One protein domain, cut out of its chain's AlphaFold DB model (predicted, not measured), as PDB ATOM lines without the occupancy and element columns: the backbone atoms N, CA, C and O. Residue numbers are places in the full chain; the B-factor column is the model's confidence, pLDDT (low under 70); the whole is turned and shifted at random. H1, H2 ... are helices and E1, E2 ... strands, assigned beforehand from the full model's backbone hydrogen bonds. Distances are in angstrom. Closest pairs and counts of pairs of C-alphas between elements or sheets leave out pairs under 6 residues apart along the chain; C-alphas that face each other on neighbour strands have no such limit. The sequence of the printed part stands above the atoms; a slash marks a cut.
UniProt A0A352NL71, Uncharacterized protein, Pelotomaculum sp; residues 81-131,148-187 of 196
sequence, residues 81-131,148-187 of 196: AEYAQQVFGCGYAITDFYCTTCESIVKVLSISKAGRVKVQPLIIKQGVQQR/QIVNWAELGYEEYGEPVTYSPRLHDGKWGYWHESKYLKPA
ATOM      1  N   ALA A  81       0.782 -37.050 -19.048       92.19
ATOM      2  CA  ALA A  81       1.194 -35.786 -18.445       92.19
ATOM      3  C   ALA A  81       0.925 -35.769 -16.936       92.19
ATOM      4  O   ALA A  81       1.811 -35.394 -16.173       92.19
ATOM      5  N   GLU A  82      -0.250 -36.233 -16.507       94.56
ATOM      6  CA  GLU A  82      -0.609 -36.324 -15.087       94.56
ATOM      7  C   GLU A  82       0.302 -37.301 -14.349       94.56
ATOM      8  O   GLU A  82       0.858 -36.955 -13.309       94.56
ATOM      9  N   TYR A  83       0.543 -38.481 -14.927       94.56
ATOM     10  CA  TYR A  83       1.470 -39.442 -14.339       94.56
ATOM     11  C   TYR A  83       2.899 -38.884 -14.274       94.56
ATOM     12  O   TYR A  83       3.537 -38.986 -13.228       94.56
ATOM     13  N   ALA A  84       3.395 -38.230 -15.338       92.88
ATOM     14  CA  ALA A  84       4.713 -37.586 -15.318       92.88
ATOM     15  C   ALA A  84       4.808 -36.548 -14.196       92.88
ATOM     16  O   ALA A  84       5.789 -36.530 -13.457       92.88
ATOM     17  N   GLN A  85       3.789 -35.696 -14.059       93.81
ATOM     18  CA  GLN A  85       3.754 -34.658 -13.036       93.81
ATOM     19  C   GLN A  85       3.735 -35.261 -11.627       93.81
ATOM     20  O   GLN A  85       4.421 -34.755 -10.741       93.81
ATOM     21  N   GLN A  86       3.004 -36.359 -11.432       91.38
ATOM     22  CA  GLN A  86       2.937 -37.062 -10.155       91.38
ATOM     23  C   GLN A  86       4.292 -37.657  -9.750       91.38
ATOM     24  O   GLN A  86       4.685 -37.541  -8.592       91.38
ATOM     25  N   VAL A  87       5.007 -38.300 -10.678       89.06
ATOM     26  CA  VAL A  87       6.209 -39.082 -10.332       89.06
ATOM     27  C   VAL A  87       7.532 -38.338 -10.526       89.06
ATOM     28  O   VAL A  87       8.537 -38.730  -9.937       89.06
ATOM     29  N   PHE A  88       7.549 -37.274 -11.332       90.44
ATOM     30  CA  PHE A  88       8.737 -36.457 -11.615       90.44
ATOM     31  C   PHE A  88       8.590 -34.998 -11.169       90.44
ATOM     32  O   PHE A  88       9.500 -34.194 -11.379       90.44
ATOM     33  N   GLY A  89       7.469 -34.640 -10.534       84.56
ATOM     34  CA  GLY A  89       7.209 -33.287 -10.041       84.56
ATOM     35  C   GLY A  89       8.211 -32.799  -8.990       84.56
ATOM     36  O   GLY A  89       8.328 -31.596  -8.786       84.56
ATOM     37  N   CYS A  90       8.979 -33.700  -8.371       80.06
ATOM     38  CA  CYS A  90      10.055 -33.340  -7.448       80.06
ATOM     39  C   CYS A  90      11.288 -32.722  -8.122       80.06
ATOM     40  O   CYS A  90      12.204 -32.294  -7.426       80.06
ATOM     41  N   GLY A  91      11.342 -32.695  -9.458       86.75
ATOM     42  CA  GLY A  91      12.459 -32.110 -10.196       86.75
ATOM     43  C   GLY A  91      13.646 -33.053 -10.401       86.75
ATOM     44  O   GLY A  91      14.627 -32.651 -11.021       86.75
ATOM     45  N   TYR A  92      13.561 -34.308  -9.950       86.56
ATOM     46  CA  TYR A  92      14.617 -35.309 -10.114       86.56
ATOM     47  C   TYR A  92      14.062 -36.654 -10.577       86.56
ATOM     48  O   TYR A  92      12.903 -37.000 -10.352       86.56
ATOM     49  N   ALA A  93      14.911 -37.428 -11.240       87.19
ATOM     50  CA  ALA A  93      14.603 -38.776 -11.683       87.19
ATOM     51  C   ALA A  93      15.872 -39.636 -11.695       87.19
ATOM     52  O   ALA A  93      16.983 -39.142 -11.504       87.19
ATOM     53  N   ILE A  94      15.700 -40.931 -11.933       84.12
ATOM     54  CA  ILE A  94      16.789 -41.897 -12.056       84.12
ATOM     55  C   ILE A  94      16.793 -42.445 -13.476       84.12
ATOM     56  O   ILE A  94      15.742 -42.758 -14.037       84.12
ATOM     57  N   THR A  95      17.976 -42.599 -14.059       77.75
ATOM     58  CA  THR A  95      18.137 -43.263 -15.349       77.75
ATOM     59  C   THR A  95      19.220 -44.335 -15.311       77.75
ATOM     60  O   THR A  95      20.223 -44.218 -14.605       77.75
ATOM     61  N   ASP A  96      19.012 -45.383 -16.106       65.44
ATOM     62  CA  ASP A  96      19.970 -46.466 -16.301       65.44
ATOM     63  C   ASP A  96      20.989 -46.047 -17.393       65.44
ATOM     64  O   ASP A  96      20.847 -46.400 -18.569       65.44
ATOM     65  N   PHE A  97      22.018 -45.258 -17.052       52.47
ATOM     66  CA  PHE A  97      23.158 -45.035 -17.956       52.47
ATOM     67  C   PHE A  97      24.122 -46.234 -17.879       52.47
ATOM     68  O   PHE A  97      25.052 -46.245 -17.088       52.47
ATOM     69  N   TYR A  98      23.905 -47.214 -18.762       40.69
ATOM     70  CA  TYR A  98      24.741 -48.407 -18.984       40.69
ATOM     71  C   TYR A  98      24.850 -49.401 -17.810       40.69
ATOM     72  O   TYR A  98      24.658 -49.095 -16.640       40.69
ATOM     73  N   CYS A  99      25.114 -50.652 -18.178       36.50
ATOM     74  CA  CYS A  99      25.150 -51.863 -17.362       36.50
ATOM     75  C   CYS A  99      26.243 -51.896 -16.272       36.50
ATOM     76  O   CYS A  99      27.052 -52.820 -16.254       36.50
ATOM     77  N   THR A 100      26.279 -50.940 -15.349       33.72
ATOM     78  CA  THR A 100      27.198 -50.963 -14.204       33.72
ATOM     79  C   THR A 100      26.534 -50.284 -13.019       33.72
ATOM     80  O   THR A 100      26.602 -49.070 -12.936       33.72
ATOM     81  N   THR A 101      25.859 -51.065 -12.165       38.53
ATOM     82  CA  THR A 101      25.647 -50.888 -10.701       38.53
ATOM     83  C   THR A 101      25.298 -49.509 -10.099       38.53
ATOM     84  O   THR A 101      25.154 -49.419  -8.884       38.53
ATOM     85  N   CYS A 102      25.122 -48.454 -10.889       44.28
ATOM     86  CA  CYS A 102      25.064 -47.065 -10.456       44.28
ATOM     87  C   CYS A 102      23.862 -46.397 -11.137       44.28
ATOM     88  O   CYS A 102      23.950 -45.898 -12.261       44.28
ATOM     89  N   GLU A 103      22.717 -46.424 -10.458       54.69
ATOM     90  CA  GLU A 103      21.555 -45.597 -10.789       54.69
ATOM     91  C   GLU A 103      22.007 -44.125 -10.874       54.69
ATOM     92  O   GLU A 103      22.500 -43.567  -9.896       54.69
ATOM     93  N   SER A 104      21.909 -43.502 -12.056       73.62
ATOM     94  CA  SER A 104      22.369 -42.122 -12.253       73.62
ATOM     95  C   SER A 104      21.222 -41.151 -12.025       73.62
ATOM     96  O   SER A 104      20.180 -41.231 -12.683       73.62
ATOM     97  N   ILE A 105      21.428 -40.222 -11.099       81.19
ATOM     98  CA  ILE A 105      20.487 -39.147 -10.812       81.19
ATOM     99  C   ILE A 105      20.501 -38.139 -11.967       81.19
ATOM    100  O   ILE A 105      21.560 -37.714 -12.431       81.19
ATOM    101  N   VAL A 106      19.316 -37.729 -12.410       85.88
ATOM    102  CA  VAL A 106      19.133 -36.672 -13.410       85.88
ATOM    103  C   VAL A 106      18.183 -35.605 -12.891       85.88
ATOM    104  O   VAL A 106      17.253 -35.893 -12.136       85.88
ATOM    105  N   LYS A 107      18.389 -34.369 -13.338       89.00
ATOM    106  CA  LYS A 107      17.486 -33.249 -13.075       89.00
ATOM    107  C   LYS A 107      16.395 -33.213 -14.131       89.00
ATOM    108  O   LYS A 107      16.681 -33.263 -15.323       89.00
ATOM    109  N   VAL A 108      15.145 -33.103 -13.711       92.75
ATOM    110  CA  VAL A 108      13.998 -32.901 -14.596       92.75
ATOM    111  C   VAL A 108      13.925 -31.416 -14.931       92.75
ATOM    112  O   VAL A 108      13.700 -30.582 -14.060       92.75
ATOM    113  N   LEU A 109      14.137 -31.081 -16.201       94.56
ATOM    114  CA  LEU A 109      14.097 -29.703 -16.689       94.56
ATOM    115  C   LEU A 109      12.672 -29.263 -17.020       94.56
ATOM    116  O   LEU A 109      12.301 -28.119 -16.774       94.56
ATOM    117  N   SER A 110      11.885 -30.149 -17.631       95.75
ATOM    118  CA  SER A 110      10.498 -29.852 -17.980       95.75
ATOM    119  C   SER A 110       9.673 -31.105 -18.252       95.75
ATOM    120  O   SER A 110      10.187 -32.148 -18.666       95.75
ATOM    121  N   ILE A 111       8.362 -30.962 -18.059       95.44
ATOM    122  CA  ILE A 111       7.340 -31.932 -18.444       95.44
ATOM    123  C   ILE A 111       6.419 -31.234 -19.446       95.44
ATOM    124  O   ILE A 111       5.903 -30.149 -19.183       95.44
ATOM    125  N   SER A 112       6.247 -31.813 -20.632       91.94
ATOM    126  CA  SER A 112       5.391 -31.232 -21.671       91.94
ATOM    127  C   SER A 112       3.915 -31.580 -21.459       91.94
ATOM    128  O   SER A 112       3.584 -32.552 -20.785       91.94
ATOM    129  N   LYS A 113       3.010 -30.861 -22.140       87.00
ATOM    130  CA  LYS A 113       1.564 -31.173 -22.157       87.00
ATOM    131  C   LYS A 113       1.240 -32.579 -22.681       87.00
ATOM    132  O   LYS A 113       0.191 -33.120 -22.373       87.00
ATOM    133  N   ALA A 114       2.138 -33.165 -23.475       82.94
ATOM    134  CA  ALA A 114       2.019 -34.538 -23.970       82.94
ATOM    135  C   ALA A 114       2.687 -35.566 -23.037       82.94
ATOM    136  O   ALA A 114       2.872 -36.716 -23.427       82.94
ATOM    137  N   GLY A 115       3.134 -35.146 -21.851       86.50
ATOM    138  CA  GLY A 115       3.849 -35.980 -20.895       86.50
ATOM    139  C   GLY A 115       5.280 -36.314 -21.301       86.50
ATOM    140  O   GLY A 115       5.841 -37.251 -20.771       86.50
ATOM    141  N   ARG A 116       5.921 -35.610 -22.241       90.44
ATOM    142  CA  ARG A 116       7.359 -35.848 -22.499       90.44
ATOM    143  C   ARG A 116       8.186 -35.230 -21.381       90.44
ATOM    144  O   ARG A 116       7.923 -34.091 -21.011       90.44
ATOM    145  N   VAL A 117       9.198 -35.948 -20.906       94.50
ATOM    146  CA  VAL A 117      10.034 -35.521 -19.775       94.50
ATOM    147  C   VAL A 117      11.433 -35.213 -20.286       94.50
ATOM    148  O   VAL A 117      12.115 -36.096 -20.809       94.50
ATOM    149  N   LYS A 118      11.852 -33.951 -20.182       94.88
ATOM    150  CA  LYS A 118      13.201 -33.507 -20.542       94.88
ATOM    151  C   LYS A 118      14.065 -33.502 -19.290       94.88
ATOM    152  O   LYS A 118      13.687 -32.890 -18.294       94.88
ATOM    153  N   VAL A 119      15.216 -34.161 -19.348       93.31
ATOM    154  CA  VAL A 119      16.127 -34.316 -18.210       93.31
ATOM    155  C   VAL A 119      17.556 -33.934 -18.569       93.31
ATOM    156  O   VAL A 119      17.950 -34.035 -19.728       93.31
ATOM    157  N   GLN A 120      18.324 -33.532 -17.566       90.69
ATOM    158  CA  GLN A 120      19.737 -33.190 -17.644       90.69
ATOM    159  C   GLN A 120      20.535 -34.157 -16.760       90.69
ATOM    160  O   GLN A 120      20.214 -34.276 -15.571       90.69
ATOM    161  N   PRO A 121      21.552 -34.855 -17.293       86.75
ATOM    162  CA  PRO A 121      22.455 -35.639 -16.463       86.75
ATOM    163  C   PRO A 121      23.199 -34.762 -15.455       86.75
ATOM    164  O   PRO A 121      23.530 -33.611 -15.746       86.75
ATOM    165  N   LEU A 122      23.456 -35.315 -14.272       79.19
ATOM    166  CA  LEU A 122      24.169 -34.633 -13.197       79.19
ATOM    167  C   LEU A 122      25.449 -35.387 -12.836       79.19
ATOM    168  O   LEU A 122      25.480 -36.618 -12.871       79.19
ATOM    169  N   ILE A 123      26.469 -34.648 -12.412       76.12
ATOM    170  CA  ILE A 123      27.588 -35.179 -11.630       76.12
ATOM    171  C   ILE A 123      27.367 -34.746 -10.182       76.12
ATOM    172  O   ILE A 123      27.269 -33.554  -9.883       76.12
ATOM    173  N   ILE A 124      27.267 -35.717  -9.277       72.31
ATOM    174  CA  ILE A 124      27.026 -35.452  -7.859       72.31
ATOM    175  C   ILE A 124      28.354 -35.162  -7.159       72.31
ATOM    176  O   ILE A 124      29.274 -35.975  -7.202       72.31
ATOM    177  N   LYS A 125      28.441 -34.000  -6.512       67.50
ATOM    178  CA  LYS A 125      29.618 -33.522  -5.774       67.50
ATOM    179  C   LYS A 125      29.489 -33.730  -4.266       67.50
ATOM    180  O   LYS A 125      30.493 -33.943  -3.599       67.50
ATOM    181  N   GLN A 126      28.270 -33.650  -3.730       60.12
ATOM    182  CA  GLN A 126      27.978 -33.725  -2.297       60.12
ATOM    183  C   GLN A 126      26.508 -34.120  -2.073       60.12
ATOM    184  O   GLN A 126      25.681 -33.935  -2.961       60.12
ATOM    185  N   GLY A 127      26.165 -34.653  -0.898       51.62
ATOM    186  CA  GLY A 127      24.770 -34.958  -0.534       51.62
ATOM    187  C   GLY A 127      24.325 -36.400  -0.805       51.62
ATOM    188  O   GLY A 127      23.161 -36.731  -0.600       51.62
ATOM    189  N   VAL A 128      25.250 -37.285  -1.205       52.22
ATOM    190  CA  VAL A 128      25.071 -38.737  -1.033       52.22
ATOM    191  C   VAL A 128      25.645 -39.095   0.328       52.22
ATOM    192  O   VAL A 128      26.862 -39.151   0.499       52.22
ATOM    193  N   GLN A 129      24.782 -39.294   1.316       38.56
ATOM    194  CA  GLN A 129      25.222 -39.800   2.607       38.56
ATOM    195  C   GLN A 129      25.445 -41.313   2.472       38.56
ATOM    196  O   GLN A 129      24.527 -42.048   2.112       38.56
ATOM    197  N   GLN A 130      26.668 -41.790   2.721       37.41
ATOM    198  CA  GLN A 130      26.952 -43.223   2.824       37.41
ATOM    199  C   GLN A 130      27.787 -43.541   4.072       37.41
ATOM    200  O   GLN A 130      28.742 -42.831   4.376       37.41
ATOM    201  N   ARG A 131      27.451 -44.705   4.653       34.62
ATOM    202  CA  ARG A 131      28.142 -45.565   5.633       34.62
ATOM    203  C   ARG A 131      27.784 -45.357   7.103       34.62
ATOM    204  O   ARG A 131      28.379 -44.531   7.784       34.62
ATOM    205  N   GLN A 148      19.620 -46.364   0.611       44.34
ATOM    206  CA  GLN A 148      20.328 -45.099   0.392       44.34
ATOM    207  C   GLN A 148      19.329 -43.940   0.519       44.34
ATOM    208  O   GLN A 148      18.468 -43.765  -0.345       44.34
ATOM    209  N   ILE A 149      19.437 -43.143   1.584       46.28
ATOM    210  CA  ILE A 149      18.652 -41.915   1.742       46.28
ATOM    211  C   ILE A 149      19.437 -40.782   1.078       46.28
ATOM    212  O   ILE A 149      20.428 -40.289   1.610       46.28
ATOM    213  N   VAL A 150      19.010 -40.378  -0.117       53.22
ATOM    214  CA  VAL A 150      19.519 -39.163  -0.767       53.22
ATOM    215  C   VAL A 150      18.760 -37.971  -0.185       53.22
ATOM    216  O   VAL A 150      17.545 -37.871  -0.371       53.22
ATOM    217  N   ASN A 151      19.456 -37.058   0.502       60.28
ATOM    218  CA  ASN A 151      18.870 -35.770   0.873       60.28
ATOM    219  C   ASN A 151      18.874 -34.842  -0.349       60.28
ATOM    220  O   ASN A 151      19.829 -34.114  -0.610       60.28
ATOM    221  N   TRP A 152      17.786 -34.884  -1.115       62.69
ATOM    222  CA  TRP A 152      17.622 -34.126  -2.357       62.69
ATOM    223  C   TRP A 152      17.718 -32.605  -2.185       62.69
ATOM    224  O   TRP A 152      18.078 -31.915  -3.138       62.69
ATOM    225  N   ALA A 153      17.417 -32.080  -0.992       63.41
ATOM    226  CA  ALA A 153      17.496 -30.649  -0.698       63.41
ATOM    227  C   ALA A 153      18.945 -30.153  -0.542       63.41
ATOM    228  O   ALA A 153      19.224 -28.985  -0.796       63.41
ATOM    229  N   GLU A 154      19.863 -31.042  -0.160       63.50
ATOM    230  CA  GLU A 154      21.274 -30.735   0.122       63.50
ATOM    231  C   GLU A 154      22.223 -31.327  -0.932       63.50
ATOM    232  O   GLU A 154      23.444 -31.354  -0.754       63.50
ATOM    233  N   LEU A 155      21.670 -31.819  -2.041       67.69
ATOM    234  CA  LEU A 155      22.439 -32.414  -3.122       67.69
ATOM    235  C   LEU A 155      23.277 -31.332  -3.818       67.69
ATOM    236  O   LEU A 155      22.761 -30.505  -4.568       67.69
ATOM    237  N   GLY A 156      24.588 -31.358  -3.600       69.06
ATOM    238  CA  GLY A 156      25.542 -30.581  -4.380       69.06
ATOM    239  C   GLY A 156      25.834 -31.307  -5.687       69.06
ATOM    240  O   GLY A 156      26.329 -32.433  -5.668       69.06
ATOM    241  N   TYR A 157      25.551 -30.684  -6.828       77.50
ATOM    242  CA  TYR A 157      25.775 -31.281  -8.146       77.50
ATOM    243  C   TYR A 157      26.211 -30.250  -9.189       77.50
ATOM    244  O   TYR A 157      26.060 -29.044  -9.003       77.50
ATOM    245  N   GLU A 158      26.736 -30.736 -10.308       80.81
ATOM    246  CA  GLU A 158      26.895 -29.969 -11.545       80.81
ATOM    247  C   GLU A 158      26.115 -30.624 -12.684       80.81
ATOM    248  O   GLU A 158      25.962 -31.845 -12.737       80.81
ATOM    249  N   GLU A 159      25.597 -29.801 -13.591       86.69
ATOM    250  CA  GLU A 159      24.935 -30.274 -14.803       86.69
ATOM    251  C   GLU A 159      25.990 -30.770 -15.799       86.69
ATOM    252  O   GLU A 159      27.011 -30.120 -16.020       86.69
ATOM    253  N   TYR A 160      25.750 -31.938 -16.393       80.50
ATOM    254  CA  TYR A 160      26.695 -32.598 -17.289       80.50
ATOM    255  C   TYR A 160      26.014 -33.095 -18.563       80.50
ATOM    256  O   TYR A 160      24.946 -33.701 -18.509       80.50
ATOM    257  N   GLY A 161      26.669 -32.902 -19.709       82.31
ATOM    258  CA  GLY A 161      26.205 -33.392 -21.008       82.31
ATOM    259  C   GLY A 161      25.027 -32.608 -21.590       82.31
ATOM    260  O   GLY A 161      24.669 -31.538 -21.112       82.31
ATOM    261  N   GLU A 162      24.421 -33.146 -22.645       86.38
ATOM    262  CA  GLU A 162      23.258 -32.536 -23.298       86.38
ATOM    263  C   GLU A 162      21.935 -33.018 -22.678       86.38
ATOM    264  O   GLU A 162      21.827 -34.193 -22.297       86.38
ATOM    265  N   PRO A 163      20.890 -32.167 -22.634       92.19
ATOM    266  CA  PRO A 163      19.570 -32.587 -22.204       92.19
ATOM    267  C   PRO A 163      18.970 -33.683 -23.093       92.19
ATOM    268  O   PRO A 163      18.983 -33.609 -24.322       92.19
ATOM    269  N   VAL A 164      18.297 -34.641 -22.465       90.44
ATOM    270  CA  VAL A 164      17.665 -35.782 -23.130       90.44
ATOM    271  C   VAL A 164      16.157 -35.760 -22.905       90.44
ATOM    272  O   VAL A 164      15.687 -35.502 -21.801       90.44
ATOM    273  N   THR A 165      15.369 -36.047 -23.946       91.00
ATOM    274  CA  THR A 165      13.900 -36.122 -23.834       91.00
ATOM    275  C   THR A 165      13.410 -37.563 -23.876       91.00
ATOM    276  O   THR A 165      13.593 -38.265 -24.875       91.00
ATOM    277  N   TYR A 166      12.722 -37.964 -22.812       90.62
ATOM    278  CA  TYR A 166      12.051 -39.245 -22.677       90.62
ATOM    279  C   TYR A 166      10.587 -39.127 -23.099       90.62
ATOM    280  O   TYR A 166       9.867 -38.207 -22.700       90.62
ATOM    281  N   SER A 167      10.140 -40.066 -23.930       88.81
ATOM    282  CA  SER A 167       8.762 -40.113 -24.421       88.81
ATOM    283  C   SER A 167       7.924 -41.117 -23.629       88.81
ATOM    284  O   SER A 167       8.430 -42.204 -23.333       88.81
ATOM    285  N   PRO A 168       6.653 -40.796 -23.327       88.06
ATOM    286  CA  PRO A 168       5.762 -41.720 -22.649       88.06
ATOM    287  C   PRO A 168       5.367 -42.885 -23.562       88.06
ATOM    288  O   PRO A 168       5.149 -42.732 -24.774       88.06
ATOM    289  N   ARG A 169       5.267 -44.061 -22.952       86.00
ATOM    290  CA  ARG A 169       4.773 -45.307 -23.538       86.00
ATOM    291  C   ARG A 169       3.966 -46.044 -22.484       86.00
ATOM    292  O   ARG A 169       4.447 -46.194 -21.363       86.00
ATOM    293  N   LEU A 170       2.763 -46.481 -22.832       80.00
ATOM    294  CA  LEU A 170       1.946 -47.261 -21.923       80.00
ATOM    295  C   LEU A 170       2.384 -48.721 -21.999       80.00
ATOM    296  O   LEU A 170       2.532 -49.300 -23.073       80.00
ATOM    297  N   HIS A 171       2.609 -49.305 -20.835       71.56
ATOM    298  CA  HIS A 171       3.092 -50.657 -20.677       71.56
ATOM    299  C   HIS A 171       2.406 -51.318 -19.482       71.56
ATOM    300  O   HIS A 171       2.495 -50.808 -18.370       71.56
ATOM    301  N   ASP A 172       1.734 -52.452 -19.696       69.75
ATOM    302  CA  ASP A 172       1.010 -53.184 -18.638       69.75
ATOM    303  C   ASP A 172       0.046 -52.285 -17.830       69.75
ATOM    304  O   ASP A 172      -0.016 -52.288 -16.597       69.75
ATOM    305  N   GLY A 173      -0.652 -51.405 -18.553       76.94
ATOM    306  CA  GLY A 173      -1.547 -50.418 -17.959       76.94
ATOM    307  C   GLY A 173      -0.843 -49.362 -17.104       76.94
ATOM    308  O   GLY A 173      -1.502 -48.733 -16.291       76.94
ATOM    309  N   LYS A 174       0.470 -49.149 -17.232       84.06
ATOM    310  CA  LYS A 174       1.215 -48.087 -16.537       84.06
ATOM    311  C   LYS A 174       2.056 -47.277 -17.514       84.06
ATOM    312  O   LYS A 174       2.577 -47.814 -18.488       84.06
ATOM    313  N   TRP A 175       2.241 -45.991 -17.248       88.88
ATOM    314  CA  TRP A 175       3.143 -45.167 -18.049       88.88
ATOM    315  C   TRP A 175       4.614 -45.459 -17.731       88.88
ATOM    316  O   TRP A 175       5.036 -45.478 -16.575       88.88
ATOM    317  N   GLY A 176       5.407 -45.650 -18.783       88.56
ATOM    318  CA  GLY A 176       6.866 -45.691 -18.753       88.56
ATOM    319  C   GLY A 176       7.469 -44.631 -19.674       88.56
ATOM    320  O   GLY A 176       6.833 -44.187 -20.630       88.56
ATOM    321  N   TYR A 177       8.714 -44.236 -19.408       88.69
ATOM    322  CA  TYR A 177       9.390 -43.140 -20.108       88.69
ATOM    323  C   TYR A 177      10.698 -43.609 -20.707       88.69
ATOM    324  O   TYR A 177      11.549 -44.157 -20.006       88.69
ATOM    325  N   TRP A 178      10.855 -43.371 -22.009       81.12
ATOM    326  CA  TRP A 178      11.892 -44.023 -22.798       81.12
ATOM    327  C   TRP A 178      12.667 -43.070 -23.690       81.12
ATOM    328  O   TRP A 178      12.091 -42.195 -24.341       81.12
ATOM    329  N   HIS A 179      13.970 -43.317 -23.781       80.94
ATOM    330  CA  HIS A 179      14.863 -42.670 -24.729       80.94
ATOM    331  C   HIS A 179      15.983 -43.636 -25.132       80.94
ATOM    332  O   HIS A 179      16.743 -44.075 -24.280       80.94
ATOM    333  N   GLU A 180      16.088 -43.994 -26.416       72.44
ATOM    334  CA  GLU A 180      17.200 -44.808 -26.954       72.44
ATOM    335  C   GLU A 180      17.550 -46.073 -26.134       72.44
ATOM    336  O   GLU A 180      18.712 -46.423 -25.950       72.44
ATOM    337  N   SER A 181      16.536 -46.825 -25.687       65.94
ATOM    338  CA  SER A 181      16.667 -48.025 -24.822       65.94
ATOM    339  C   SER A 181      16.969 -47.761 -23.346       65.94
ATOM    340  O   SER A 181      17.167 -48.716 -22.601       65.94
ATOM    341  N   LYS A 182      16.976 -46.501 -22.917       74.94
ATOM    342  CA  LYS A 182      17.073 -46.105 -21.513       74.94
ATOM    343  C   LYS A 182      15.688 -45.839 -20.960       74.94
ATOM    344  O   LYS A 182      14.807 -45.345 -21.675       74.94
ATOM    345  N   TYR A 183      15.538 -46.132 -19.678       81.31
ATOM    346  CA  TYR A 183      14.345 -45.823 -18.913       81.31
ATOM    347  C   TYR A 183      14.591 -44.628 -18.012       81.31
ATOM    348  O   TYR A 183      15.695 -44.443 -17.489       81.31
ATOM    349  N   LEU A 184      13.530 -43.860 -17.811       87.00
ATOM    350  CA  LEU A 184      13.449 -42.896 -16.733       87.00
ATOM    351  C   LEU A 184      12.547 -43.469 -15.640       87.00
ATOM    352  O   LEU A 184      11.388 -43.810 -15.889       87.00
ATOM    353  N   LYS A 185      13.103 -43.598 -14.440       86.94
ATOM    354  CA  LYS A 185      12.426 -44.093 -13.242       86.94
ATOM    355  C   LYS A 185      12.211 -42.934 -12.268       86.94
ATOM    356  O   LYS A 185      13.051 -42.031 -12.214       86.94
ATOM    357  N   PRO A 186      11.114 -42.937 -11.494       85.50
ATOM    358  CA  PRO A 186      10.922 -41.964 -10.425       85.50
ATOM    359  C   PRO A 186      12.092 -42.014  -9.439       85.50
ATOM    360  O   PRO A 186      12.596 -43.098  -9.132       85.50
ATOM    361  N   ALA A 187      12.511 -40.857  -8.930       76.62
ATOM    362  CA  ALA A 187      13.450 -40.822  -7.819       76.62
ATOM    363  C   ALA A 187      12.798 -41.479  -6.590       76.62
ATOM    364  O   ALA A 187      11.679 -41.132  -6.208       76.62
TER     365      ALA A 187
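What this domain is: This is residues 81 to 131 and 148 to 187 of the 196 residues of an uncharacterized protein of Pelotomaculum sp (UniProt A0A352NL71). This is a small closed barrel of six strands, E1, E2, E3, E5, E6 and E7 round the ring, with the short helix H1 at one end. The far part of E3 runs on past the ring and pairs there with E4. The printed part has 91 residues, with H1 and then seven strands, mostly strand by class, and neighbours are antiparallel. E1 E2 E3 and E5 E6 E7 are meanders, each strand the antiparallel neighbour of the one before. The whole is compact, with a radius of gyration of the C-alphas of 13.1 A and spans of 38 by 27 by 25 A.

How they stand to each other: Begin at H1, residues 81 to 88, on the barrel and outside it, its height over the sheet 6.8 A; every O i to N i+4 pair is within hydrogen-bond range. E1, residues 92 to 95, and E2, residues 104 to 111, form a hairpin, N 93 to O 106 at 2.9 A. E2 and E3, residues 117 to 126, form another, N 107 to O 120 at 2.9 A. E3 bends by 58 degrees at residue 123; E4, residues 156 to 159, pairs antiparallel with its residues 122 to 126, N 123 to O 158 at 2.9 A. E5, residues 164 to 171, is antiparallel to E3, N 119 to O 164 at 2.8 A. E5 and E6, residues 174 to 179, form a hairpin, N 169 to O 176 at 2.8 A. E6 and E7, residues 182 to 186, form another, N 182 to O 179 at 2.8 A. E7 is antiparallel to E1, N 185 to O 94 at 2.8 A, and the ring is closed.

Where its parts are: Find C-alpha 81 at (1.194, -35.786, -18.445), where H1 begins. E2 spans 19.2 A, E3 25.1 A and E5 21.0 A. E7 ends at C-alpha 186, (10.922, -41.964, -10.425).

The domain as a whole: Residues 132 to 147 are not printed, and C-alphas 131 and 148 are 9.4 A apart. Of the links printed whole, none is long. Confidence is under 70 in 26 residues, among them 96 to 103, 125 to 131 and 148 to 156.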